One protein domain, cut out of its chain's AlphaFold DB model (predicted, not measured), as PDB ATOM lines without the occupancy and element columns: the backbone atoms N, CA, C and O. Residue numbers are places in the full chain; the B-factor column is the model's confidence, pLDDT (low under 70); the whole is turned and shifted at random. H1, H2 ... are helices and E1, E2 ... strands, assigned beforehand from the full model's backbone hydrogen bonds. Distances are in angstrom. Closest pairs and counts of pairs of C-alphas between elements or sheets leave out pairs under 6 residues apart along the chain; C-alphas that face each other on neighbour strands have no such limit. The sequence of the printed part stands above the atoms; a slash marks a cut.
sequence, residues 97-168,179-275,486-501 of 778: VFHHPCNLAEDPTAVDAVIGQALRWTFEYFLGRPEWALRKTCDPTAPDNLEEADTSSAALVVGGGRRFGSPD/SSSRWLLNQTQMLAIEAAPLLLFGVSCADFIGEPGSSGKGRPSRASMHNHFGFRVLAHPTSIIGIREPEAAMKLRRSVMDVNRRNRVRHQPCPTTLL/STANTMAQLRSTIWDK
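What this domain is: This is residues 97 to 168, 179 to 275 and 486 to 501 of the 778 residues of the protein "Hypothetical protein" of Chrysotila carterae (UniProt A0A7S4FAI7). A strongly twisted sheet of six parallel strands makes the core, and longer helices cover both of its faces: H1 and H10 one, H2 and H7 the other. The short helices H4 and H5 with residues 210 to 221 between them lie away from this core, and those twelve linking residues reach 20 to 28 A from the mean of the C-alphas. The printed part has 185 residues with ten named helices and six named strands, in the order E1 H1 E2 H2 E3 H3 E4 H4 H5 H6 E5 H7 H8 E6 H9 H10; the class is mixed, helices and strands. The sheet's order is E2 E1 E3 E4 E5 E6. The whole is compact, with a radius of gyration of the C-alphas of 15.6 A and spans of 45 by 38 by 33 A.

How they stand to each other: E1, residues 97 to 100, H1, residues 110 to 127, and E2, residues 131 to 134, form a strand-helix-strand unit, two parallel neighbour strands with a helix between, with a right-handed crossover; N 99 and O 133 are within hydrogen-bond range at 3.0 A. E2, H2, residues 143 to 152, and E3, residues 155 to 159, form a split unit, with E1 between its strands and a right-handed crossover; N 157 of E3 and O 98 of E1 are 2.8 A apart. H1 is on the sheet at a height of 8.2 A, over E3 and slantwise at 42 degrees on the local plane. H2 is on the sheet at a height of 9.8 A; the closest C-alphas of E1 and H2 are those of Phe 98 and Ala 149, 5.9 A apart. H3, residues 187 to 191, only just touches H2, with 3 pairs of C-alphas within 8 A, the closest those of Leu 146 and Gln 189 at 7.2 A. E4, residues 198 to 203, is the parallel neighbour of E3, with N 199 and O 156 2.8 A apart. H4, residues 206 to 209, and H5, residues 222 to 227, only just touch, with 3 pairs, the closest C-alphas Phe 208 and Ser 224 at 7.2 A. H6, residues 230 to 233, only grazes the sheet. E5, residues 240 to 243, is the parallel neighbour of E4, with N 242 and O 200 2.8 A apart. E5, H7, residues 246 to 255, H8, residues 259 to 262, and E6, residues 265 to 267, form another strand-helix-strand unit, whose crossover is right-handed; N 266 and O 241 are within hydrogen-bond range at 2.8 A. H7 is over E6 at a height of 7.7 A. H9, residues 271 to 275, touches H1 with the C-alphas of Ala 118 and Pro 271 closest, 5.3 A apart. H10, residues 486 to 501, runs along the strands at a height of 9.2 A, on the opposite face from H2 and H7. In H1, H2, H3, H5, H7 and H10 every O i to N i+4 pair is within hydrogen-bond range; H9 has 0 of 1, and 1 of 2 for O i to N i+3, while H4, H6 and H8 are too short for an i+4 pair.

Where its parts are: E1 begins at C-alpha 97, (56.845, -48.102, 84.407). From first to last C-alpha H1 measures 25.6 A, H2 14.1 A, E4 13.3 A, H7 14.4 A and H10 23.4 A. H10 ends at C-alpha 501, (50.795, -40.187, 79.497).

The domain as a whole: The two C-alphas farthest apart are those of Gly 128 and Gly 216, at 46.3 A. Residues 169 to 178 and 276 to 485 are not printed; the gaps between C-alphas are 16.3 A and 14.8 A. The link from H4 to H5 is long. The mean pLDDT of the printed part is 70.6, and 77 residues are under 70, among them residues 205 to 237.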
ATOM      1  N   VAL A  97      55.802 -49.086  84.086       87.75
ATOM      2  CA  VAL A  97      56.845 -48.102  84.407       87.75
ATOM      3  C   VAL A  97      58.181 -48.739  84.088       87.75
ATOM      4  O   VAL A  97      58.519 -49.799  84.613       87.75
ATOM      5  N   PHE A  98      58.943 -48.081  83.225       85.81
ATOM      6  CA  PHE A  98      60.277 -48.533  82.890       85.81
ATOM      7  C   PHE A  98      61.244 -47.993  83.933       85.81
ATOM      8  O   PHE A  98      61.302 -46.785  84.163       85.81
ATOM      9  N   HIS A  99      61.987 -48.877  84.592       86.00
ATOM     10  CA  HIS A  99      62.992 -48.485  85.575       86.00
ATOM     11  C   HIS A  99      64.365 -48.867  85.050       86.00
ATOM     12  O   HIS A  99      64.635 -50.031  84.761       86.00
ATOM     13  N   HIS A 100      65.234 -47.867  84.952       78.12
ATOM     14  CA  HIS A 100      66.658 -48.036  84.726       78.12
ATOM     15  C   HIS A 100      67.381 -47.884  86.080       78.12
ATOM     16  O   HIS A 100      67.699 -46.754  86.483       78.12
ATOM     17  N   PRO A 101      67.554 -48.982  86.849       70.88
ATOM     18  CA  PRO A 101      68.272 -48.927  88.114       70.88
ATOM     19  C   PRO A 101      69.752 -48.621  87.879       70.88
ATOM     20  O   PRO A 101      70.260 -48.706  86.763       70.88
ATOM     21  N   CYS A 102      70.461 -48.240  88.937       61.66
ATOM     22  CA  CYS A 102      71.912 -48.217  88.872       61.66
ATOM     23  C   CYS A 102      72.448 -49.645  89.012       61.66
ATOM     24  O   CYS A 102      72.053 -50.342  89.937       61.66
ATOM     25  N   ASN A 103      73.270 -50.057  88.047       56.28
ATOM     26  CA  ASN A 103      74.082 -51.275  88.005       56.28
ATOM     27  C   ASN A 103      73.679 -52.457  88.941       56.28
ATOM     28  O   ASN A 103      74.345 -52.764  89.919       56.28
ATOM     29  N   LEU A 104      72.641 -53.208  88.583       49.28
ATOM     30  CA  LEU A 104      72.721 -54.675  88.483       49.28
ATOM     31  C   LEU A 104      73.848 -55.066  87.505       49.28
ATOM     32  O   LEU A 104      73.605 -55.331  86.322       49.28
ATOM     33  N   ALA A 105      75.092 -55.064  87.980       45.91
ATOM     34  CA  ALA A 105      76.132 -55.864  87.338       45.91
ATOM     35  C   ALA A 105      75.669 -57.342  87.313       45.91
ATOM     36  O   ALA A 105      74.618 -57.669  87.870       45.91
ATOM     37  N   GLU A 106      76.447 -58.269  86.745       45.16
ATOM     38  CA  GLU A 106      76.212 -59.698  87.048       45.16
ATOM     39  C   GLU A 106      76.170 -59.943  88.572       45.16
ATOM     40  O   GLU A 106      75.468 -60.844  89.021       45.16
ATOM     41  N   ASP A 107      76.795 -59.035  89.341       50.75
ATOM     42  CA  ASP A 107      76.793 -58.986  90.794       50.75
ATOM     43  C   ASP A 107      76.520 -57.566  91.403       50.75
ATOM     44  O   ASP A 107      77.468 -56.820  91.683       50.75
ATOM     45  N   PRO A 108      75.256 -57.127  91.628       58.03
ATOM     46  CA  PRO A 108      74.945 -55.866  92.329       58.03
ATOM     47  C   PRO A 108      75.311 -55.896  93.815       58.03
ATOM     48  O   PRO A 108      75.034 -56.877  94.497       58.03
ATOM     49  N   THR A 109      75.792 -54.782  94.384       68.62
ATOM     50  CA  THR A 109      75.933 -54.707  95.852       68.62
ATOM     51  C   THR A 109      74.568 -54.836  96.539       68.62
ATOM     52  O   THR A 109      73.554 -54.362  96.017       68.62
ATOM     53  N   ALA A 110      74.535 -55.416  97.745       76.62
ATOM     54  CA  ALA A 110      73.323 -55.473  98.572       76.62
ATOM     55  C   ALA A 110      72.682 -54.081  98.748       76.62
ATOM     56  O   ALA A 110      71.462 -53.923  98.737       76.62
ATOM     57  N   VAL A 111      73.523 -53.046  98.845       79.75
ATOM     58  CA  VAL A 111      73.104 -51.646  98.936       79.75
ATOM     59  C   VAL A 111      72.377 -51.197  97.666       79.75
ATOM     60  O   VAL A 111      71.285 -50.646  97.770       79.75
ATOM     61  N   ASP A 112      72.929 -51.444  96.476       74.88
ATOM     62  CA  ASP A 112      72.309 -51.030  95.208       74.88
ATOM     63  C   ASP A 112      70.973 -51.749  94.966       74.88
ATOM     64  O   ASP A 112      69.992 -51.129  94.533       74.88
ATOM     65  N   ALA A 113      70.887 -53.027  95.356       78.62
ATOM     66  CA  ALA A 113      69.637 -53.784  95.348       78.62
ATOM     67  C   ALA A 113      68.563 -53.120  96.234       78.62
ATOM     68  O   ALA A 113      67.436 -52.890  95.776       78.62
ATOM     69  N   VAL A 114      68.923 -52.733  97.466       86.94
ATOM     70  CA  VAL A 114      68.023 -52.030  98.395       86.94
ATOM     71  C   VAL A 114      67.600 -50.668  97.848       86.94
ATOM     72  O   VAL A 114      66.426 -50.319  97.947       86.94
ATOM     73  N   ILE A 115      68.499 -49.896  97.232       85.56
ATOM     74  CA  ILE A 115      68.138 -48.583  96.679       85.56
ATOM     75  C   ILE A 115      67.117 -48.738  95.543       85.56
ATOM     76  O   ILE A 115      66.093 -48.045  95.531       85.56
ATOM     77  N   GLY A 116      67.371 -49.652  94.599       84.06
ATOM     78  CA  GLY A 116      66.448 -49.934  93.503       84.06
ATOM     79  C   GLY A 116      65.079 -50.389  94.012       84.06
ATOM     80  O   GLY A 116      64.049 -49.926  93.520       84.06
ATOM     81  N   GLN A 117      65.057 -51.241  95.040       88.31
ATOM     82  CA  GLN A 117      63.824 -51.722  95.656       88.31
ATOM     83  C   GLN A 117      63.081 -50.633  96.447       88.31
ATOM     84  O   GLN A 117      61.863 -50.513  96.319       88.31
ATOM     85  N   ALA A 118      63.788 -49.792  97.201       91.88
ATOM     86  CA  ALA A 118      63.201 -48.690  97.960       91.88
ATOM     87  C   ALA A 118      62.560 -47.637  97.040       91.88
ATOM     88  O   ALA A 118      61.491 -47.099  97.347       91.88
ATOM     89  N   LEU A 119      63.167 -47.372  95.876       91.75
ATOM     90  CA  LEU A 119      62.561 -46.548  94.830       91.75
ATOM     91  C   LEU A 119      61.230 -47.150  94.374       91.75
ATOM     92  O   LEU A 119      60.223 -46.441  94.334       91.75
ATOM     93  N   ARG A 120      61.200 -48.456  94.083       91.12
ATOM     94  CA  ARG A 120      59.964 -49.134  93.678       91.12
ATOM     95  C   ARG A 120      58.896 -49.074  94.764       91.12
ATOM     96  O   ARG A 120      57.768 -48.702  94.464       91.12
ATOM     97  N   TRP A 121      59.252 -49.314  96.026       93.62
ATOM     98  CA  TRP A 121      58.321 -49.165  97.150       93.62
ATOM     99  C   TRP A 121      57.793 -47.742  97.303       93.62
ATOM    100  O   TRP A 121      56.622 -47.561  97.617       93.62
ATOM    101  N   THR A 122      58.604 -46.723  97.009       93.38
ATOM    102  CA  THR A 122      58.136 -45.328  96.989       93.38
ATOM    103  C   THR A 122      57.040 -45.132  95.941       93.38
ATOM    104  O   THR A 122      55.996 -44.546  96.221       93.38
ATOM    105  N   PHE A 123      57.242 -45.654  94.734       92.31
ATOM    106  CA  PHE A 123      56.228 -45.619  93.681       92.31
ATOM    107  C   PHE A 123      54.977 -46.403  94.064       92.31
ATOM    108  O   PHE A 123      53.874 -45.888  93.913       92.31
ATOM    109  N   GLU A 124      55.148 -47.607  94.602       91.88
ATOM    110  CA  GLU A 124      54.047 -48.465  95.033       91.88
ATOM    111  C   GLU A 124      53.191 -47.808  96.114       91.88
ATOM    112  O   GLU A 124      51.962 -47.856  96.038       91.88
ATOM    113  N   TYR A 125      53.839 -47.137  97.066       93.00
ATOM    114  CA  TYR A 125      53.190 -46.406  98.145       93.00
ATOM    115  C   TYR A 125      52.366 -45.218  97.624       93.00
ATOM    116  O   TYR A 125      51.209 -45.049  98.003       93.00
ATOM    117  N   PHE A 126      52.929 -44.394  96.731       90.25
ATOM    118  CA  PHE A 126      52.281 -43.149  96.293       90.25
ATOM    119  C   PHE A 126      51.375 -43.281  95.063       90.25
ATOM    120  O   PHE A 126      50.434 -42.500  94.906       90.25
ATOM    121  N   LEU A 127      51.671 -44.218  94.163       87.06
ATOM    122  CA  LEU A 127      51.013 -44.354  92.860       87.06
ATOM    123  C   LEU A 127      50.265 -45.685  92.701       87.06
ATOM    124  O   LEU A 127      49.566 -45.866  91.702       87.06
ATOM    125  N   GLY A 128      50.356 -46.593  93.677       87.81
ATOM    126  CA  GLY A 128      49.898 -47.978  93.546       87.81
ATOM    127  C   GLY A 128      50.939 -48.841  92.834       87.81
ATOM    128  O   GLY A 128      52.002 -48.355  92.484       87.81
ATOM    129  N   ARG A 129      50.656 -50.132  92.620       87.62
ATOM    130  CA  ARG A 129      51.630 -51.097  92.077       87.62
ATOM    131  C   ARG A 129      51.688 -51.069  90.540       87.62
ATOM    132  O   ARG A 129      50.815 -51.698  89.929       87.62
ATOM    133  N   PRO A 130      52.661 -50.380  89.902       88.25
ATOM    134  CA  PRO A 130      52.847 -50.496  88.465       88.25
ATOM    135  C   PRO A 130      53.392 -51.884  88.105       88.25
ATOM    136  O   PRO A 130      53.895 -52.630  88.943       88.25
ATOM    137  N   GLU A 131      53.296 -52.221  86.832       88.88
ATOM    138  CA  GLU A 131      54.107 -53.253  86.211       88.88
ATOM    139  C   GLU A 131      55.501 -52.676  85.936       88.88
ATOM    140  O   GLU A 131      55.661 -51.723  85.171       88.88
ATOM    141  N   TRP A 132      56.518 -53.224  86.596       87.25
ATOM    142  CA  TRP A 132      57.894 -52.775  86.426       87.25
ATOM    143  C   TRP A 132      58.533 -53.454  85.216       87.25
ATOM    144  O   TRP A 132      58.737 -54.665  85.220       87.25
ATOM    145  N   ALA A 133      58.915 -52.668  84.212       85.25
ATOM    146  CA  ALA A 133      59.836 -53.116  83.174       85.25
ATOM    147  C   ALA A 133      61.269 -52.850  83.658       85.25
ATOM    148  O   ALA A 133      61.759 -51.720  83.594       85.25
ATOM    149  N   LEU A 134      61.897 -53.885  84.221       80.25
ATOM    150  CA  LEU A 134      63.266 -53.834  84.734       80.25
ATOM    151  C   LEU A 134      64.260 -54.204  83.632       80.25
ATOM    152  O   LEU A 134      64.023 -55.134  82.862       80.25
ATOM    153  N   ARG A 135      65.401 -53.516  83.589       69.44
ATOM    154  CA  ARG A 135      66.524 -53.882  82.719       69.44
ATOM    155  C   ARG A 135      67.664 -54.488  83.521       69.44
ATOM    156  O   ARG A 135      67.976 -54.005  84.607       69.44
ATOM    157  N   LYS A 136      68.305 -55.506  82.939       58.06
ATOM    158  CA  LYS A 136      69.660 -55.898  83.325       58.06
ATOM    159  C   LYS A 136      70.576 -54.744  82.938       58.06
ATOM    160  O   LYS A 136      70.601 -54.320  81.791       58.06
ATOM    161  N   THR A 137      71.231 -54.159  83.921       55.19
ATOM    162  CA  THR A 137      71.979 -52.898  83.778       55.19
ATOM    163  C   THR A 137      73.445 -53.099  83.420       55.19
ATOM    164  O   THR A 137      74.162 -52.111  83.319       55.19
ATOM    165  N   CYS A 138      73.894 -54.345  83.261       53.88
ATOM    166  CA  CYS A 138      75.201 -54.672  82.700       53.88
ATOM    167  C   CYS A 138      75.251 -54.481  81.173       53.88
ATOM    168  O   CYS A 138      76.338 -54.288  80.630       53.88
ATOM    169  N   ASP A 139      74.097 -54.452  80.498       55.59
ATOM    170  CA  ASP A 139      74.018 -54.264  79.050       55.59
ATOM    171  C   ASP A 139      73.861 -52.776  78.684       55.59
ATOM    172  O   ASP A 139      73.047 -52.066  79.293       55.59
ATOM    173  N   PRO A 140      74.583 -52.275  77.662       62.03
ATOM    174  CA  PRO A 140      74.299 -50.974  77.073       62.03
ATOM    175  C   PRO A 140      72.829 -50.868  76.655       62.03
ATOM    176  O   PRO A 140      72.251 -51.795  76.085       62.03
ATOM    177  N   THR A 141      72.210 -49.712  76.897       65.00
ATOM    178  CA  THR A 141      70.803 -49.523  76.527       65.00
ATOM    179  C   THR A 141      70.647 -49.468  75.000       65.00
ATOM    180  O   THR A 141      70.965 -48.453  74.389       65.00
ATOM    181  N   ALA A 142      70.154 -50.537  74.364       67.75
ATOM    182  CA  ALA A 142      69.874 -50.532  72.922       67.75
ATOM    183  C   ALA A 142      68.780 -49.503  72.535       67.75
ATOM    184  O   ALA A 142      67.887 -49.249  73.349       67.75
ATOM    185  N   PRO A 143      68.809 -48.930  71.312       65.19
ATOM    186  CA  PRO A 143      67.790 -47.990  70.828       65.19
ATOM    187  C   PRO A 143      66.350 -48.511  70.954       65.19
ATOM    188  O   PRO A 143      65.504 -47.813  71.509       65.19
ATOM    189  N   ASP A 144      66.104 -49.764  70.571       65.38
ATOM    190  CA  ASP A 144      64.781 -50.410  70.630       65.38
ATOM    191  C   ASP A 144      64.197 -50.415  72.050       65.38
ATOM    192  O   ASP A 144      62.995 -50.273  72.261       65.38
ATOM    193  N   ASN A 145      65.062 -50.511  73.061       69.50
ATOM    194  CA  ASN A 145      64.659 -50.507  74.464       69.50
ATOM    195  C   ASN A 145      64.147 -49.132  74.907       69.50
ATOM    196  O   ASN A 145      63.255 -49.035  75.752       69.50
ATOM    197  N   LEU A 146      64.739 -48.067  74.365       70.19
ATOM    198  CA  LEU A 146      64.332 -46.693  74.640       70.19
ATOM    199  C   LEU A 146      63.054 -46.359  73.898       70.19
ATOM    200  O   LEU A 146      62.185 -45.717  74.481       70.19
ATOM    201  N   GLU A 147      62.905 -46.839  72.666       70.06
ATOM    202  CA  GLU A 147      61.646 -46.703  71.951       70.06
ATOM    203  C   GLU A 147      60.523 -47.458  72.662       70.06
ATOM    204  O   GLU A 147      59.442 -46.903  72.856       70.06
ATOM    205  N   GLU A 148      60.761 -48.684  73.124       72.81
ATOM    206  CA  GLU A 148      59.786 -49.439  73.912       72.81
ATOM    207  C   GLU A 148      59.380 -48.666  75.178       72.81
ATOM    208  O   GLU A 148      58.185 -48.535  75.479       72.81
ATOM    209  N   ALA A 149      60.353 -48.116  75.913       74.44
ATOM    210  CA  ALA A 149      60.094 -47.283  77.083       74.44
ATOM    211  C   ALA A 149      59.277 -46.031  76.712       74.44
ATOM    212  O   ALA A 149      58.303 -45.696  77.388       74.44
ATOM    213  N   ASP A 150      59.618 -45.373  75.607       74.25
ATOM    214  CA  ASP A 150      58.976 -44.145  75.149       74.25
ATOM    215  C   ASP A 150      57.531 -44.362  74.658       74.25
ATOM    216  O   ASP A 150      56.620 -43.552  74.900       74.25
ATOM    217  N   THR A 151      57.300 -45.488  73.984       72.00
ATOM    218  CA  THR A 151      56.042 -45.808  73.299       72.00
ATOM    219  C   THR A 151      55.046 -46.551  74.175       72.00
ATOM    220  O   THR A 151      53.849 -46.306  74.022       72.00
ATOM    221  N   SER A 152      55.506 -47.409  75.091       75.25
ATOM    222  CA  SER A 152      54.642 -48.317  75.863       75.25
ATOM    223  C   SER A 152      54.594 -48.027  77.364       75.25
ATOM    224  O   SER A 152      53.676 -48.498  78.038       75.25
ATOM    225  N   SER A 153      55.541 -47.248  77.902       84.44
ATOM    226  CA  SER A 153      55.605 -46.984  79.344       84.44
ATOM    227  C   SER A 153      54.990 -45.640  79.729       84.44
ATOM    228  O   SER A 153      55.049 -44.637  79.014       84.44
ATOM    229  N   ALA A 154      54.385 -45.623  80.913       84.88
ATOM    230  CA  ALA A 154      53.768 -44.451  81.517       84.88
ATOM    231  C   ALA A 154      54.799 -43.444  82.049       84.88
ATOM    232  O   ALA A 154      54.496 -42.260  82.187       84.88
ATOM    233  N   ALA A 155      56.006 -43.923  82.347       87.56
ATOM    234  CA  ALA A 155      57.186 -43.136  82.676       87.56
ATOM    235  C   ALA A 155      58.450 -43.972  82.459       87.56
ATOM    236  O   ALA A 155      58.421 -45.196  82.624       87.56
ATOM    237  N   LEU A 156      59.553 -43.281  82.170       87.12
ATOM    238  CA  LEU A 156      60.899 -43.788  82.374       87.12
ATOM    239  C   LEU A 156      61.452 -43.199  83.669       87.12
ATOM    240  O   LEU A 156      61.550 -41.982  83.829       87.12
ATOM    241  N   VAL A 157      61.861 -44.070  84.580       87.25
ATOM    242  CA  VAL A 157      62.500 -43.695  85.834       87.25
ATOM    243  C   VAL A 157      63.955 -44.115  85.774       87.25
ATOM    244  O   VAL A 157      64.266 -45.296  85.646       87.25
ATOM    245  N   VAL A 158      64.847 -43.146  85.902       81.06
ATOM    246  CA  VAL A 158      66.277 -43.368  86.080       81.06
ATOM    247  C   VAL A 158      66.614 -42.996  87.511       81.06
ATOM    248  O   VAL A 158      66.387 -41.871  87.954       81.06
ATOM    249  N   GLY A 159      67.122 -43.947  88.279       76.56
ATOM    250  CA  GLY A 159      67.343 -43.692  89.691       76.56
ATOM    251  C   GLY A 159      67.910 -44.884  90.426       76.56
ATOM    252  O   GLY A 159      67.878 -46.015  89.947       76.56
ATOM    253  N   GLY A 160      68.422 -44.592  91.614       63.84
ATOM    254  CA  GLY A 160      68.984 -45.581  92.518       63.84
ATOM    255  C   GLY A 160      70.499 -45.776  92.443       63.84
ATOM    256  O   GLY A 160      70.977 -46.840  92.800       63.84
ATOM    257  N   GLY A 161      71.249 -44.758  92.008       61.38
ATOM    258  CA  GLY A 161      72.713 -44.733  92.105       61.38
ATOM    259  C   GLY A 161      73.326 -43.374  91.779       61.38
ATOM    260  O   GLY A 161      72.662 -42.350  91.965       61.38
ATOM    261  N   ARG A 162      74.615 -43.345  91.402       55.09
ATOM    262  CA  ARG A 162      75.466 -42.153  91.587       55.09
ATOM    263  C   ARG A 162      75.871 -41.412  90.306       55.09
ATOM    264  O   ARG A 162      75.997 -40.194  90.377       55.09
ATOM    265  N   ARG A 163      76.093 -42.072  89.156       55.22
ATOM    266  CA  ARG A 163      76.639 -41.400  87.945       55.22
ATOM    267  C   ARG A 163      76.077 -41.924  86.622       55.22
ATOM    268  O   ARG A 163      75.689 -43.076  86.533       55.22
ATOM    269  N   PHE A 164      76.106 -41.109  85.569       53.00
ATOM    270  CA  PHE A 164      75.889 -41.545  84.179       53.00
ATOM    271  C   PHE A 164      77.233 -41.878  83.512       53.00
ATOM    272  O   PHE A 164      78.243 -41.265  83.854       53.00
ATOM    273  N   GLY A 165      77.270 -42.838  82.585       44.62
ATOM    274  CA  GLY A 165      78.461 -43.104  81.765       44.62
ATOM    275  C   GLY A 165      78.764 -41.971  80.767       44.62
ATOM    276  O   GLY A 165      77.841 -41.335  80.256       44.62
ATOM    277  N   SER A 166      80.049 -41.716  80.484       41.25
ATOM    278  CA  SER A 166      80.481 -40.780  79.429       41.25
ATOM    279  C   SER A 166      80.457 -41.457  78.045       41.25
ATOM    280  O   SER A 166      80.825 -42.632  77.974       41.25
ATOM    281  N   PRO A 167      80.072 -40.757  76.954       38.66
ATOM    282  CA  PRO A 167      80.112 -41.296  75.588       38.66
ATOM    283  C   PRO A 167      81.526 -41.636  75.086       38.66
ATOM    284  O   PRO A 167      81.678 -42.584  74.325       38.66
ATOM    285  N   ASP A 168      82.546 -40.891  75.528       38.06
ATOM    286  CA  ASP A 168      83.919 -40.962  74.994       38.06
ATOM    287  C   ASP A 168      84.827 -41.936  75.765       38.06
ATOM    288  O   ASP A 168      86.041 -41.972  75.559       38.06
ATOM    289  N   SER A 179      82.615 -49.893  87.404       40.22
ATOM    290  CA  SER A 179      82.347 -49.432  88.774       40.22
ATOM    291  C   SER A 179      80.838 -49.491  89.064       40.22
ATOM    292  O   SER A 179      80.046 -48.906  88.318       40.22
ATOM    293  N   SER A 180      80.457 -50.148  90.157       44.62
ATOM    294  CA  SER A 180      79.100 -50.563  90.563       44.62
ATOM    295  C   SER A 180      78.044 -49.457  90.741       44.62
ATOM    296  O   SER A 180      76.909 -49.752  91.069       44.62
ATOM    297  N   SER A 181      78.358 -48.181  90.493       48.72
ATOM    298  CA  SER A 181      77.464 -47.047  90.794       48.72
ATOM    299  C   SER A 181      77.123 -46.149  89.593       48.72
ATOM    300  O   SER A 181      76.750 -44.982  89.779       48.72
ATOM    301  N   ARG A 182      77.221 -46.674  88.357       58.03
ATOM    302  CA  ARG A 182      76.941 -45.925  87.115       58.03
ATOM    303  C   ARG A 182      75.753 -46.468  86.303       58.03
ATOM    304  O   ARG A 182      75.534 -47.672  86.250       58.03
ATOM    305  N   TRP A 183      75.003 -45.582  85.646       59.53
ATOM    306  CA  TRP A 183      73.975 -45.908  84.651       59.53
ATOM    307  C   TRP A 183      74.603 -46.059  83.257       59.53
ATOM    308  O   TRP A 183      75.294 -45.146  82.796       59.53
ATOM    309  N   LEU A 184      74.306 -47.163  82.560       59.28
ATOM    310  CA  LEU A 184      74.678 -47.413  81.155       59.28
ATOM    311  C   LEU A 184      73.678 -46.771  80.173       59.28
ATOM    312  O   LEU A 184      73.243 -47.369  79.183       59.28
ATOM    313  N   LEU A 185      73.300 -45.532  80.478       60.16
ATOM    314  CA  LEU A 185      72.425 -44.697  79.672       60.16
ATOM    315  C   LEU A 185      73.169 -43.400  79.360       60.16
ATOM    316  O   LEU A 185      73.516 -42.648  80.274       60.16
ATOM    317  N   ASN A 186      73.447 -43.142  78.084       61.50
ATOM    318  CA  ASN A 186      74.165 -41.941  77.669       61.50
ATOM    319  C   ASN A 186      73.211 -40.769  77.367       61.50
ATOM    320  O   ASN A 186      71.984 -40.891  77.338       61.50
ATOM    321  N   GLN A 187      73.791 -39.590  77.152       59.88
ATOM    322  CA  GLN A 187      73.037 -38.358  76.934       59.88
ATOM    323  C   GLN A 187      72.147 -38.395  75.684       59.88
ATOM    324  O   GLN A 187      71.009 -37.928  75.737       59.88
ATOM    325  N   THR A 188      72.659 -38.923  74.572       62.47
ATOM    326  CA  THR A 188      71.932 -39.016  73.297       62.47
ATOM    327  C   THR A 188      70.711 -39.915  73.446       62.47
ATOM    328  O   THR A 188      69.616 -39.546  73.036       62.47
ATOM    329  N   GLN A 189      70.880 -41.040  74.134       68.00
ATOM    330  CA  GLN A 189      69.830 -42.012  74.416       68.00
ATOM    331  C   GLN A 189      68.669 -41.434  75.234       68.00
ATOM    332  O   GLN A 189      67.512 -41.680  74.918       68.00
ATOM    333  N   MET A 190      68.939 -40.611  76.249       66.06
ATOM    334  CA  MET A 190      67.852 -39.955  76.991       66.06
ATOM    335  C   MET A 190      67.127 -38.882  76.182       66.06
ATOM    336  O   MET A 190      65.945 -38.649  76.405       66.06
ATOM    337  N   LEU A 191      67.843 -38.176  75.301       64.25
ATOM    338  CA  LEU A 191      67.244 -37.152  74.446       64.25
ATOM    339  C   LEU A 191      66.424 -37.758  73.301       64.25
ATOM    340  O   LEU A 191      65.585 -37.053  72.752       64.25
ATOM    341  N   ALA A 192      66.648 -39.033  72.973       64.81
ATOM    342  CA  ALA A 192      65.831 -39.793  72.029       64.81
ATOM    343  C   ALA A 192      64.450 -40.170  72.596       64.81
ATOM    344  O   ALA A 192      63.563 -40.568  71.848       64.81
ATOM    345  N   ILE A 193      64.248 -40.037  73.910       70.25
ATOM    346  CA  ILE A 193      62.935 -40.192  74.534       70.25
ATOM    347  C   ILE A 193      62.160 -38.906  74.261       70.25
ATOM    348  O   ILE A 193      62.598 -37.820  74.636       70.25
ATOM    349  N   GLU A 194      61.025 -39.023  73.581       64.88
ATOM    350  CA  GLU A 194      60.242 -37.868  73.138       64.88
ATOM    351  C   GLU A 194      58.928 -37.722  73.910       64.88
ATOM    352  O   GLU A 194      58.438 -36.612  74.139       64.88
ATOM    353  N   ALA A 195      58.324 -38.844  74.295       67.88
ATOM    354  CA  ALA A 195      56.937 -38.927  74.711       67.88
ATOM    355  C   ALA A 195      56.740 -39.438  76.144       67.88
ATOM    356  O   ALA A 195      55.709 -39.126  76.744       67.88
ATOM    357  N   ALA A 196      57.612 -40.284  76.690       78.31
ATOM    358  CA  ALA A 196      57.503 -40.785  78.055       78.31
ATOM    359  C   ALA A 196      58.053 -39.755  79.057       78.31
ATOM    360  O   ALA A 196      59.127 -39.194  78.849       78.31
ATOM    361  N   PRO A 197      57.349 -39.493  80.171       84.06
ATOM    362  CA  PRO A 197      57.891 -38.703  81.269       84.06
ATOM    363  C   PRO A 197      59.214 -39.288  81.773       84.06
ATOM    364  O   PRO A 197      59.254 -40.451  82.171       84.06
ATOM    365  N   LEU A 198      60.273 -38.476  81.773       84.94
ATOM    366  CA  LEU A 198      61.603 -38.858  82.252       84.94
ATOM    367  C   LEU A 198      61.815 -38.374  83.689       84.94
ATOM    368  O   LEU A 198      61.887 -37.171  83.944       84.94
ATOM    369  N   LEU A 199      61.961 -39.296  84.633       86.44
ATOM    370  CA  LEU A 199      62.214 -38.979  86.034       86.44
ATOM    371  C   LEU A 199      63.631 -39.374  86.435       86.44
ATOM    372  O   LEU A 199      63.964 -40.554  86.421       86.44
ATOM    373  N   LEU A 200      64.422 -38.403  86.887       84.12
ATOM    374  CA  LEU A 200      65.639 -38.673  87.650       84.12
ATOM    375  C   LEU A 200      65.274 -38.719  89.133       84.12
ATOM    376  O   LEU A 200      64.842 -37.702  89.674       84.12
ATOM    377  N   PHE A 201      65.400 -39.870  89.791       86.31
ATOM    378  CA  PHE A 201      64.876 -40.055  91.147       86.31
ATOM    379  C   PHE A 201      65.974 -40.261  92.191       86.31
ATOM    380  O   PHE A 201      66.643 -41.296  92.207       86.31
ATOM    381  N   GLY A 202      66.120 -39.282  93.090       79.88
ATOM    382  CA  GLY A 202      67.016 -39.359  94.247       79.88
ATOM    383  C   GLY A 202      68.494 -39.442  93.869       79.88
ATOM    384  O   GLY A 202      69.238 -40.204  94.481       79.88
ATOM    385  N   VAL A 203      68.913 -38.699  92.841       78.56
ATOM    386  CA  VAL A 203      70.280 -38.762  92.300       78.56
ATOM    387  C   VAL A 203      71.232 -37.823  93.049       78.56
ATOM    388  O   VAL A 203      70.819 -36.751  93.495       78.56
ATOM    389  N   SER A 204      72.500 -38.229  93.187       74.94
ATOM    390  CA  SER A 204      73.564 -37.399  93.778       74.94
ATOM    391  C   SER A 204      74.068 -36.346  92.802       74.94
ATOM    392  O   SER A 204      74.224 -36.633  91.615       74.94
ATOM    393  N   CYS A 205      74.416 -35.160  93.305       65.06
ATOM    394  CA  CYS A 205      75.183 -34.166  92.548       65.06
ATOM    395  C   CYS A 205      76.636 -33.960  93.025       65.06
ATOM    396  O   CYS A 205      77.331 -33.097  92.481       65.06
ATOM    397  N   ALA A 206      77.114 -34.694  94.031       55.31
ATOM    398  CA  ALA A 206      78.415 -34.413  94.648       55.31
ATOM    399  C   ALA A 206      79.624 -34.772  93.765       55.31
ATOM    400  O   ALA A 206      80.642 -34.085  93.804       55.31
ATOM    401  N   ASP A 207      79.506 -35.792  92.919       46.88
ATOM    402  CA  ASP A 207      80.605 -36.249  92.061       46.88
ATOM    403  C   ASP A 207      80.913 -35.308  90.879       46.88
ATOM    404  O   ASP A 207      81.998 -35.369  90.307       46.88
ATOM    405  N   PHE A 208      80.028 -34.358  90.556       46.06
ATOM    406  CA  PHE A 208      80.257 -33.351  89.503       46.06
ATOM    407  C   PHE A 208      81.239 -32.236  89.921       46.06
ATOM    408  O   PHE A 208      81.512 -31.303  89.158       46.06
ATOM    409  N   ILE A 209      81.740 -32.296  91.159       36.41
ATOM    410  CA  ILE A 209      82.545 -31.251  91.800       36.41
ATOM    411  C   ILE A 209      84.062 -31.533  91.708       36.41
ATOM    412  O   ILE A 209      84.846 -30.653  92.054       36.41
ATOM    413  N   GLY A 210      84.500 -32.686  91.181       33.81
ATOM    414  CA  GLY A 210      85.911 -33.106  91.267       33.81
ATOM    415  C   GLY A 210      86.554 -33.760  90.039       33.81
ATOM    416  O   GLY A 210      87.638 -34.314  90.183       33.81
ATOM    417  N   GLU A 211      85.938 -33.732  88.854       35.94
ATOM    418  CA  GLU A 211      86.581 -34.246  87.629       35.94
ATOM    419  C   GLU A 211      87.628 -33.264  87.050       35.94
ATOM    420  O   GLU A 211      87.597 -32.069  87.385       35.94
ATOM    421  N   PRO A 212      88.587 -33.737  86.221       31.70
ATOM    422  CA  PRO A 212      89.697 -32.927  85.715       31.70
ATOM    423  C   PRO A 212      89.174 -31.667  85.016       31.70
ATOM    424  O   PRO A 212      88.453 -31.735  84.024       31.70
ATOM    425  N   GLY A 213      89.487 -30.507  85.596       36.78
ATOM    426  CA  GLY A 213      88.869 -29.215  85.276       36.78
ATOM    427  C   GLY A 213      88.280 -28.499  86.498       36.78
ATOM    428  O   GLY A 213      87.993 -27.302  86.438       36.78
ATOM    429  N   SER A 214      88.142 -29.187  87.638       35.06
ATOM    430  CA  SER A 214      87.908 -28.529  88.924       35.06
ATOM    431  C   SER A 214      89.219 -27.884  89.389       35.06
ATOM    432  O   SER A 214      90.200 -28.572  89.670       35.06
ATOM    433  N   SER A 215      89.267 -26.550  89.457       30.81
ATOM    434  CA  SER A 215      90.281 -25.863  90.264       30.81
ATOM    435  C   SER A 215      90.253 -26.505  91.653       30.81
ATOM    436  O   SER A 215      89.156 -26.568  92.210       30.81
ATOM    437  N   GLY A 216      91.391 -26.989  92.167       32.41
ATOM    438  CA  GLY A 216      91.569 -27.842  93.364       32.41
ATOM    439  C   GLY A 216      91.070 -27.302  94.717       32.41
ATOM    440  O   GLY A 216      91.681 -27.518  95.754       32.41
ATOM    441  N   LYS A 217      89.950 -26.585  94.722       35.31
ATOM    442  CA  LYS A 217      89.228 -26.003  95.844       35.31
ATOM    443  C   LYS A 217      87.730 -26.281  95.690       35.31
ATOM    444  O   LYS A 217      86.954 -25.335  95.648       35.31
ATOM    445  N   GLY A 218      87.321 -27.547  95.542       37.56
ATOM    446  CA  GLY A 218      85.966 -28.059  95.842       37.56
ATOM    447  C   GLY A 218      84.739 -27.263  95.356       37.56
ATOM    448  O   GLY A 218      83.650 -27.412  95.909       37.56
ATOM    449  N   ARG A 219      84.878 -26.381  94.363       35.88
ATOM    450  CA  ARG A 219      83.804 -25.550  93.822       35.88
ATOM    451  C   ARG A 219      83.650 -25.929  92.356       35.88
ATOM    452  O   ARG A 219      84.579 -25.700  91.583       35.88
ATOM    453  N   PRO A 220      82.493 -26.471  91.945       39.94
ATOM    454  CA  PRO A 220      82.271 -26.760  90.541       39.94
ATOM    455  C   PRO A 220      82.283 -25.442  89.769       39.94
ATOM    456  O   PRO A 220      81.606 -24.480  90.158       39.94
ATOM    457  N   SER A 221      83.041 -25.393  88.675       40.22
ATOM    458  CA  SER A 221      82.958 -24.275  87.744       40.22
ATOM    459  C   SER A 221      81.539 -24.209  87.171       40.22
ATOM    460  O   SER A 221      80.850 -25.223  87.011       40.22
ATOM    461  N   ARG A 222      81.075 -22.997  86.852       43.12
ATOM    462  CA  ARG A 222      79.782 -22.787  86.181       43.12
ATOM    463  C   ARG A 222      79.701 -23.613  84.883       43.12
ATOM    464  O   ARG A 222      78.641 -24.139  84.573       43.12
ATOM    465  N   ALA A 223      80.837 -23.789  84.202       38.84
ATOM    466  CA  ALA A 223      80.993 -24.599  82.997       38.84
ATOM    467  C   ALA A 223      80.824 -26.112  83.241       38.84
ATOM    468  O   ALA A 223      80.134 -26.761  82.460       38.84
ATOM    469  N   SER A 224      81.358 -26.669  84.338       43.66
ATOM    470  CA  SER A 224      81.178 -28.093  84.678       43.66
ATOM    471  C   SER A 224      79.699 -28.432  84.914       43.66
ATOM    472  O   SER A 224      79.178 -29.368  84.311       43.66
ATOM    473  N   MET A 225      78.978 -27.590  85.671       47.09
ATOM    474  CA  MET A 225      77.529 -27.751  85.883       47.09
ATOM    475  C   MET A 225      76.698 -27.542  84.605       47.09
ATOM    476  O   MET A 225      75.619 -28.117  84.493       47.09
ATOM    477  N   HIS A 226      77.160 -26.713  83.659       46.72
ATOM    478  CA  HIS A 226      76.470 -26.469  82.385       46.72
ATOM    479  C   HIS A 226      76.688 -27.586  81.354       46.72
ATOM    480  O   HIS A 226      75.756 -27.903  80.612       46.72
ATOM    481  N   ASN A 227      77.881 -28.186  81.319       42.88
ATOM    482  CA  ASN A 227      78.233 -29.234  80.360       42.88
ATOM    483  C   ASN A 227      77.811 -30.634  80.829       42.88
ATOM    484  O   ASN A 227      77.420 -31.455  80.000       42.88
ATOM    485  N   HIS A 228      77.787 -30.892  82.139       52.34
ATOM    486  CA  HIS A 228      77.401 -32.192  82.677       52.34
ATOM    487  C   HIS A 228      75.909 -32.228  83.028       52.34
ATOM    488  O   HIS A 228      75.462 -31.840  84.107       52.34
ATOM    489  N   PHE A 229      75.137 -32.781  82.091       52.28
ATOM    490  CA  PHE A 229      73.950 -33.590  82.371       52.28
ATOM    491  C   PHE A 229      72.642 -32.866  82.774       52.28
ATOM    492  O   PHE A 229      71.629 -33.000  82.078       52.28
ATOM    493  N   GLY A 230      72.636 -32.058  83.840       51.50
ATOM    494  CA  GLY A 230      71.405 -31.508  84.429       51.50
ATOM    495  C   GLY A 230      70.611 -30.596  83.485       51.50
ATOM    496  O   GLY A 230      69.390 -30.689  83.399       51.50
ATOM    497  N   PHE A 231      71.287 -29.754  82.702       52.84
ATOM    498  CA  PHE A 231      70.616 -28.768  81.846       52.84
ATOM    499  C   PHE A 231      69.960 -29.335  80.587       52.84
ATOM    500  O   PHE A 231      69.011 -28.732  80.084       52.84
ATOM    501  N   ARG A 232      70.438 -30.473  80.065       54.28
ATOM    502  CA  ARG A 232      69.855 -31.070  78.852       54.28
ATOM    503  C   ARG A 232      68.723 -32.041  79.161       54.28
ATOM    504  O   ARG A 232      67.746 -32.027  78.425       54.28
ATOM    505  N   VAL A 233      68.750 -32.757  80.291       60.81
ATOM    506  CA  VAL A 233      67.537 -33.442  80.787       60.81
ATOM    507  C   VAL A 233      66.432 -32.423  81.070       60.81
ATOM    508  O   VAL A 233      65.274 -32.665  80.747       60.81
ATOM    509  N   LEU A 234      66.774 -31.226  81.560       62.66
ATOM    510  CA  LEU A 234      65.816 -30.118  81.677       62.66
ATOM    511  C   LEU A 234      65.273 -29.607  80.336       62.66
ATOM    512  O   LEU A 234      64.258 -28.910  80.333       62.66
ATOM    513  N   ALA A 235      65.918 -29.922  79.207       61.31
ATOM    514  CA  ALA A 235      65.365 -29.640  77.886       61.31
ATOM    515  C   ALA A 235      64.245 -30.622  77.507       61.31
ATOM    516  O   ALA A 235      63.395 -30.255  76.697       61.31
ATOM    517  N   HIS A 236      64.197 -31.814  78.114       66.81
ATOM    518  CA  HIS A 236      63.104 -32.757  77.905       66.81
ATOM    519  C   HIS A 236      61.782 -32.147  78.413       66.81
ATOM    520  O   HIS A 236      61.711 -31.654  79.547       66.81
ATOM    521  N   PRO A 237      60.711 -32.143  77.601       65.12
ATOM    522  CA  PRO A 237      59.507 -31.356  77.863       65.12
ATOM    523  C   PRO A 237      58.735 -31.797  79.109       65.12
ATOM    524  O   PRO A 237      58.035 -30.969  79.689       65.12
ATOM    525  N   THR A 238      58.905 -33.039  79.560       73.56
ATOM    526  CA  THR A 238      58.184 -33.628  80.702       73.56
ATOM    527  C   THR A 238      59.111 -34.161  81.798       73.56
ATOM    528  O   THR A 238      58.679 -34.958  82.630       73.56
ATOM    529  N   SER A 239      60.389 -33.759  81.816       81.38
ATOM    530  CA  SER A 239      61.319 -34.278  82.821       81.38
ATOM    531  C   SER A 239      61.059 -33.740  84.226       81.38
ATOM    532  O   SER A 239      60.683 -32.580  84.413       81.38
ATOM    533  N   ILE A 240      61.315 -34.577  85.227       85.62
ATOM    534  CA  ILE A 240      61.379 -34.192  86.639       85.62
ATOM    535  C   ILE A 240      62.738 -34.650  87.170       85.62
ATOM    536  O   ILE A 240      63.153 -35.784  86.947       85.62
ATOM    537  N   ILE A 241      63.448 -33.756  87.857       85.44
ATOM    538  CA  ILE A 241      64.791 -34.015  88.381       85.44
ATOM    539  C   ILE A 241      64.758 -33.930  89.900       85.44
ATOM    540  O   ILE A 241      64.669 -32.844  90.472       85.44
ATOM    541  N   GLY A 242      64.845 -35.085  90.546       87.50
ATOM    542  CA  GLY A 242      64.968 -35.235  91.984       87.50
ATOM    543  C   GLY A 242      66.423 -35.411  92.404       87.50
ATOM    544  O   GLY A 242      66.996 -36.479  92.200       87.50
ATOM    545  N   ILE A 243      66.994 -34.380  93.021       84.62
ATOM    546  CA  ILE A 243      68.340 -34.399  93.604       84.62
ATOM    547  C   ILE A 243      68.233 -34.703  95.095       84.62
ATOM    548  O   ILE A 243      67.428 -34.076  95.788       84.62
ATOM    549  N   ARG A 244      69.033 -35.641  95.602       84.81
ATOM    550  CA  ARG A 244      68.936 -36.068  97.008       84.81
ATOM    551  C   ARG A 244      69.600 -35.123  98.004       84.81
ATOM    552  O   ARG A 244      69.203 -35.120  99.160       84.81
ATOM    553  N   GLU A 245      70.571 -34.312  97.582       84.69
ATOM    554  CA  GLU A 245      71.179 -33.280  98.431       84.69
ATOM    555  C   GLU A 245      70.399 -31.951  98.322       84.69
ATOM    556  O   GLU A 245      70.342 -31.366  97.231       84.69
ATOM    557  N   PRO A 246      69.826 -31.413  99.420       84.81
ATOM    558  CA  PRO A 246      69.026 -30.183  99.385       84.81
ATOM    559  C   PRO A 246      69.768 -28.977  98.800       84.81
ATOM    560  O   PRO A 246      69.230 -28.241  97.968       84.81
ATOM    561  N   GLU A 247      71.023 -28.777  99.208       82.00
ATOM    562  CA  GLU A 247      71.846 -27.653  98.757       82.00
ATOM    563  C   GLU A 247      72.175 -27.756  97.265       82.00
ATOM    564  O   GLU A 247      72.099 -26.762  96.536       82.00
ATOM    565  N   ALA A 248      72.482 -28.965  96.782       78.75
ATOM    566  CA  ALA A 248      72.767 -29.193  95.372       78.75
ATOM    567  C   ALA A 248      71.510 -29.005  94.513       78.75
ATOM    568  O   ALA A 248      71.572 -28.333  93.481       78.75
ATOM    569  N   ALA A 249      70.355 -29.493  94.982       81.94
ATOM    570  CA  ALA A 249      69.062 -29.251  94.352       81.94
ATOM    571  C   ALA A 249      68.785 -27.746  94.213       81.94
ATOM    572  O   ALA A 249      68.402 -27.266  93.144       81.94
ATOM    573  N   MET A 250      69.020 -26.976  95.281       83.75
ATOM    574  CA  MET A 250      68.817 -25.529  95.291       83.75
ATOM    575  C   MET A 250      69.788 -24.805  94.355       83.75
ATOM    576  O   MET A 250      69.380 -23.906  93.615       83.75
ATOM    577  N   LYS A 251      71.066 -25.195  94.359       79.81
ATOM    578  CA  LYS A 251      72.098 -24.613  93.496       79.81
ATOM    579  C   LYS A 251      71.801 -24.867  92.019       79.81
ATOM    580  O   LYS A 251      71.844 -23.921  91.233       79.81
ATOM    581  N   LEU A 252      71.435 -26.100  91.664       77.25
ATOM    582  CA  LEU A 252      71.011 -26.458  90.312       77.25
ATOM    583  C   LEU A 252      69.742 -25.696  89.921       77.25
ATOM    584  O   LEU A 252      69.662 -25.123  88.844       77.25
ATOM    585  N   ARG A 253      68.761 -25.591  90.819       81.75
ATOM    586  CA  ARG A 253      67.544 -24.815  90.557       81.75
ATOM    587  C   ARG A 253      67.852 -23.341  90.260       81.75
ATOM    588  O   ARG A 253      67.279 -22.771  89.336       81.75
ATOM    589  N   ARG A 254      68.772 -22.718  91.004       80.94
ATOM    590  CA  ARG A 254      69.180 -21.314  90.794       80.94
ATOM    591  C   ARG A 254      69.957 -21.092  89.497       80.94
ATOM    592  O   ARG A 254      69.897 -19.993  88.956       80.94
ATOM    593  N   SER A 255      70.670 -22.099  88.993       72.25
ATOM    594  CA  SER A 255      71.422 -21.976  87.740       72.25
ATOM    595  C   SER A 255      70.536 -22.096  86.488       72.25
ATOM    596  O   SER A 255      70.958 -21.700  85.403       72.25
ATOM    597  N   VAL A 256      69.290 -22.566  86.621       72.62
ATOM    598  CA  VAL A 256      68.324 -22.678  85.517       72.62
ATOM    599  C   VAL A 256      67.612 -21.347  85.271       72.62
ATOM    600  O   VAL A 256      66.817 -20.887  86.095       72.62
ATOM    601  N   MET A 257      67.895 -20.730  84.117       71.62
ATOM    602  CA  MET A 257      67.322 -19.443  83.684       71.62
ATOM    603  C   MET A 257      65.812 -19.533  83.411       71.62
ATOM    604  O   MET A 257      65.056 -18.677  83.860       71.62
ATOM    605  N   ASP A 258      65.370 -20.585  82.718       73.12
ATOM    606  CA  ASP A 258      63.963 -20.794  82.361       73.12
ATOM    607  C   ASP A 258      63.123 -21.205  83.585       73.12
ATOM    608  O   ASP A 258      63.409 -22.203  84.250       73.12
ATOM    609  N   VAL A 259      62.067 -20.442  83.881       74.81
ATOM    610  CA  VAL A 259      61.224 -20.639  85.074       74.81
ATOM    611  C   VAL A 259      60.457 -21.966  85.032       74.81
ATOM    612  O   VAL A 259      60.326 -22.637  86.060       74.81
ATOM    613  N   ASN A 260      59.997 -22.393  83.854       72.56
ATOM    614  CA  ASN A 260      59.251 -23.642  83.697       72.56
ATOM    615  C   ASN A 260      60.151 -24.858  83.952       72.56
ATOM    616  O   ASN A 260      59.739 -25.809  84.617       72.56
ATOM    617  N   ARG A 261      61.404 -24.805  83.492       78.06
ATOM    618  CA  ARG A 261      62.433 -25.820  83.754       78.06
ATOM    619  C   ARG A 261      62.910 -25.777  85.200       78.06
ATOM    620  O   ARG A 261      63.091 -26.819  85.823       78.06
ATOM    621  N   ARG A 262      63.042 -24.583  85.781       80.62
ATOM    622  CA  ARG A 262      63.427 -24.395  87.187       80.62
ATOM    623  C   ARG A 262      62.481 -25.115  88.150       80.62
ATOM    624  O   ARG A 262      62.923 -25.631  89.172       80.62
ATOM    625  N   ASN A 263      61.188 -25.174  87.841       83.00
ATOM    626  CA  ASN A 263      60.194 -25.855  88.678       83.00
ATOM    627  C   ASN A 263      60.233 -27.391  88.584       83.00
ATOM    628  O   ASN A 263      59.510 -28.063  89.319       83.00
ATOM    629  N   ARG A 264      61.085 -27.950  87.717       84.56
ATOM    630  CA  ARG A 264      61.275 -29.398  87.550       84.56
ATOM    631  C   ARG A 264      62.442 -29.949  88.363       84.56
ATOM    632  O   ARG A 264      62.511 -31.157  88.549       84.56
ATOM    633  N   VAL A 265      63.330 -29.086  88.866       86.00
ATOM    634  CA  VAL A 265      64.416 -29.468  89.782       86.00
ATOM    635  C   VAL A 265      63.908 -29.406  91.217       86.00
ATOM    636  O   VAL A 265      63.468 -28.350  91.683       86.00
ATOM    637  N   ARG A 266      63.976 -30.530  91.927       87.81
ATOM    638  CA  ARG A 266      63.464 -30.686  93.289       87.81
ATOM    639  C   ARG A 266      64.482 -31.385  94.171       87.81
ATOM    640  O   ARG A 266      65.301 -32.170  93.701       87.81
ATOM    641  N   HIS A 267      64.374 -31.114  95.463       89.12
ATOM    642  CA  HIS A 267      64.955 -31.991  96.459       89.12
ATOM    643  C   HIS A 267      64.080 -33.249  96.567       89.12
ATOM    644  O   HIS A 267      62.886 -33.150  96.858       89.12
ATOM    645  N   GLN A 268      64.671 -34.408  96.304       90.50
ATOM    646  CA  GLN A 268      64.040 -35.716  96.410       90.50
ATOM    647  C   GLN A 268      64.924 -36.598  97.295       90.50
ATOM    648  O   GLN A 268      65.923 -37.111  96.792       90.50
ATOM    649  N   PRO A 269      64.579 -36.778  98.585       90.25
ATOM    650  CA  PRO A 269      65.347 -37.617  99.497       90.25
ATOM    651  C   PRO A 269      65.613 -39.007  98.923       90.25
ATOM    652  O   PRO A 269      64.793 -39.542  98.166       90.25
ATOM    653  N   CYS A 270      66.736 -39.608  99.325       90.75
ATOM    654  CA  CYS A 270      67.022 -40.991  98.969       90.75
ATOM    655  C   CYS A 270      65.912 -41.902  99.529       90.75
ATOM    656  O   CYS A 270      65.642 -41.834 100.733       90.75
ATOM    657  N   PRO A 271      65.285 -42.769  98.711       92.44
ATOM    658  CA  PRO A 271      64.187 -43.636  99.152       92.44
ATOM    659  C   PRO A 271      64.529 -44.525 100.349       92.44
ATOM    660  O   PRO A 271      63.659 -44.847 101.153       92.44
ATOM    661  N   THR A 272      65.808 -44.880 100.504       93.75
ATOM    662  CA  THR A 272      66.287 -45.707 101.617       93.75
ATOM    663  C   THR A 272      66.131 -45.027 102.976       93.75
ATOM    664  O   THR A 272      65.979 -45.715 103.972       93.75
ATOM    665  N   THR A 273      66.054 -43.694 103.037       94.56
ATOM    666  CA  THR A 273      65.792 -42.957 104.291       94.56
ATOM    667  C   THR A 273      64.348 -43.082 104.788       94.56
ATOM    668  O   THR A 273      64.039 -42.648 105.897       94.56
ATOM    669  N   LEU A 274      63.458 -43.674 103.983       95.44
ATOM    670  CA  LEU A 274      62.023 -43.795 104.249       95.44
ATOM    671  C   LEU A 274      61.565 -45.252 104.420       95.44
ATOM    672  O   LEU A 274      60.362 -45.490 104.462       95.44
ATOM    673  N   LEU A 275      62.485 -46.222 104.509       96.25
ATOM    674  CA  LEU A 275      62.174 -47.662 104.473       96.25
ATOM    675  C   LEU A 275      61.061 -48.077 105.446       96.25
ATOM    676  O   LEU A 275      60.062 -48.626 104.995       96.25
ATOM    677  N   SER A 486      58.535 -34.151 101.556       90.19
ATOM    678  CA  SER A 486      59.312 -33.768 100.367       90.19
ATOM    679  C   SER A 486      59.081 -34.752  99.217       90.19
ATOM    680  O   SER A 486      58.792 -34.327  98.098       90.19
ATOM    681  N   THR A 487      59.133 -36.056  99.499       91.44
ATOM    682  CA  THR A 487      58.861 -37.115  98.517       91.44
ATOM    683  C   THR A 487      57.420 -37.069  98.009       91.44
ATOM    684  O   THR A 487      57.202 -37.110  96.802       91.44
ATOM    685  N   ALA A 488      56.432 -36.904  98.892       91.62
ATOM    686  CA  ALA A 488      55.019 -36.823  98.525       91.62
ATOM    687  C   ALA A 488      54.744 -35.686  97.529       91.62
ATOM    688  O   ALA A 488      54.009 -35.876  96.559       91.62
ATOM    689  N   ASN A 489      55.383 -34.528  97.719       88.50
ATOM    690  CA  ASN A 489      55.266 -33.396  96.799       88.50
ATOM    691  C   ASN A 489      55.820 -33.723  95.404       88.50
ATOM    692  O   ASN A 489      55.176 -33.410  94.399       88.50
ATOM    693  N   THR A 490      56.980 -34.382  95.325       86.38
ATOM    694  CA  THR A 490      57.537 -34.856  94.047       86.38
ATOM    695  C   THR A 490      56.606 -35.875  93.387       86.38
ATOM    696  O   THR A 490      56.316 -35.770  92.194       86.38
ATOM    697  N   MET A 491      56.083 -36.827  94.162       89.06
ATOM    698  CA  MET A 491      55.209 -37.888  93.655       89.06
ATOM    699  C   MET A 491      53.846 -37.367  93.187       89.06
ATOM    700  O   MET A 491      53.318 -37.866  92.195       89.06
ATOM    701  N   ALA A 492      53.290 -36.332  93.821       87.00
ATOM    702  CA  ALA A 492      52.047 -35.698  93.383       87.00
ATOM    703  C   ALA A 492      52.178 -35.057  91.989       87.00
ATOM    704  O   ALA A 492      51.300 -35.221  91.144       87.00
ATOM    705  N   GLN A 493      53.298 -34.380  91.722       82.12
ATOM    706  CA  GLN A 493      53.586 -33.797  90.409       82.12
ATOM    707  C   GLN A 493      53.863 -34.881  89.354       82.12
ATOM    708  O   GLN A 493      53.445 -34.779  88.197       82.12
ATOM    709  N   LEU A 494      54.558 -35.947  89.749       83.38
ATOM    710  CA  LEU A 494      54.785 -37.083  88.869       83.38
ATOM    711  C   LEU A 494      53.463 -37.761  88.490       83.38
ATOM    712  O   LEU A 494      53.263 -38.092  87.324       83.38
ATOM    713  N   ARG A 495      52.536 -37.909  89.445       84.81
ATOM    714  CA  ARG A 495      51.226 -38.532  89.228       84.81
ATOM    715  C   ARG A 495      50.444 -37.867  88.101       84.81
ATOM    716  O   ARG A 495      49.924 -38.587  87.257       84.81
ATOM    717  N   SER A 496      50.369 -36.533  88.061       81.81
ATOM    718  CA  SER A 496      49.666 -35.834  86.974       81.81
ATOM    719  C   SER A 496      50.314 -36.118  85.620       81.81
ATOM    720  O   SER A 496      49.631 -36.438  84.656       81.81
ATOM    721  N   THR A 497      51.646 -36.103  85.576       82.00
ATOM    722  CA  THR A 497      52.415 -36.314  84.342       82.00
ATOM    723  C   THR A 497      52.268 -37.749  83.819       82.00
ATOM    724  O   THR A 497      52.061 -37.973  82.627       82.00
ATOM    725  N   ILE A 498      52.318 -38.731  84.724       83.44
ATOM    726  CA  ILE A 498      52.067 -40.146  84.431       83.44
ATOM    727  C   ILE A 498      50.626 -40.351  83.957       83.44
ATOM    728  O   ILE A 498      50.395 -41.073  82.991       83.44
ATOM    729  N   TRP A 499      49.653 -39.702  84.600       82.12
ATOM    730  CA  TRP A 499      48.242 -39.812  84.231       82.12
ATOM    731  C   TRP A 499      47.959 -39.280  82.821       82.12
ATOM    732  O   TRP A 499      47.252 -39.924  82.039       82.12
ATOM    733  N   ASP A 500      48.564 -38.151  82.454       79.62
ATOM    734  CA  ASP A 500      48.457 -37.589  81.106       79.62
ATOM    735  C   ASP A 500      49.043 -38.542  80.052       79.62
ATOM    736  O   ASP A 500      48.443 -38.777  78.993       79.62
ATOM    737  N   LYS A 501      50.189 -39.165  80.358       81.69
ATOM    738  CA  LYS A 501      50.795 -40.187  79.497       81.69
ATOM    739  C   LYS A 501      49.922 -41.436  79.393       81.69
ATOM    740  O   LYS A 501      49.729 -41.941  78.294       81.69
TER     741      LYS A 501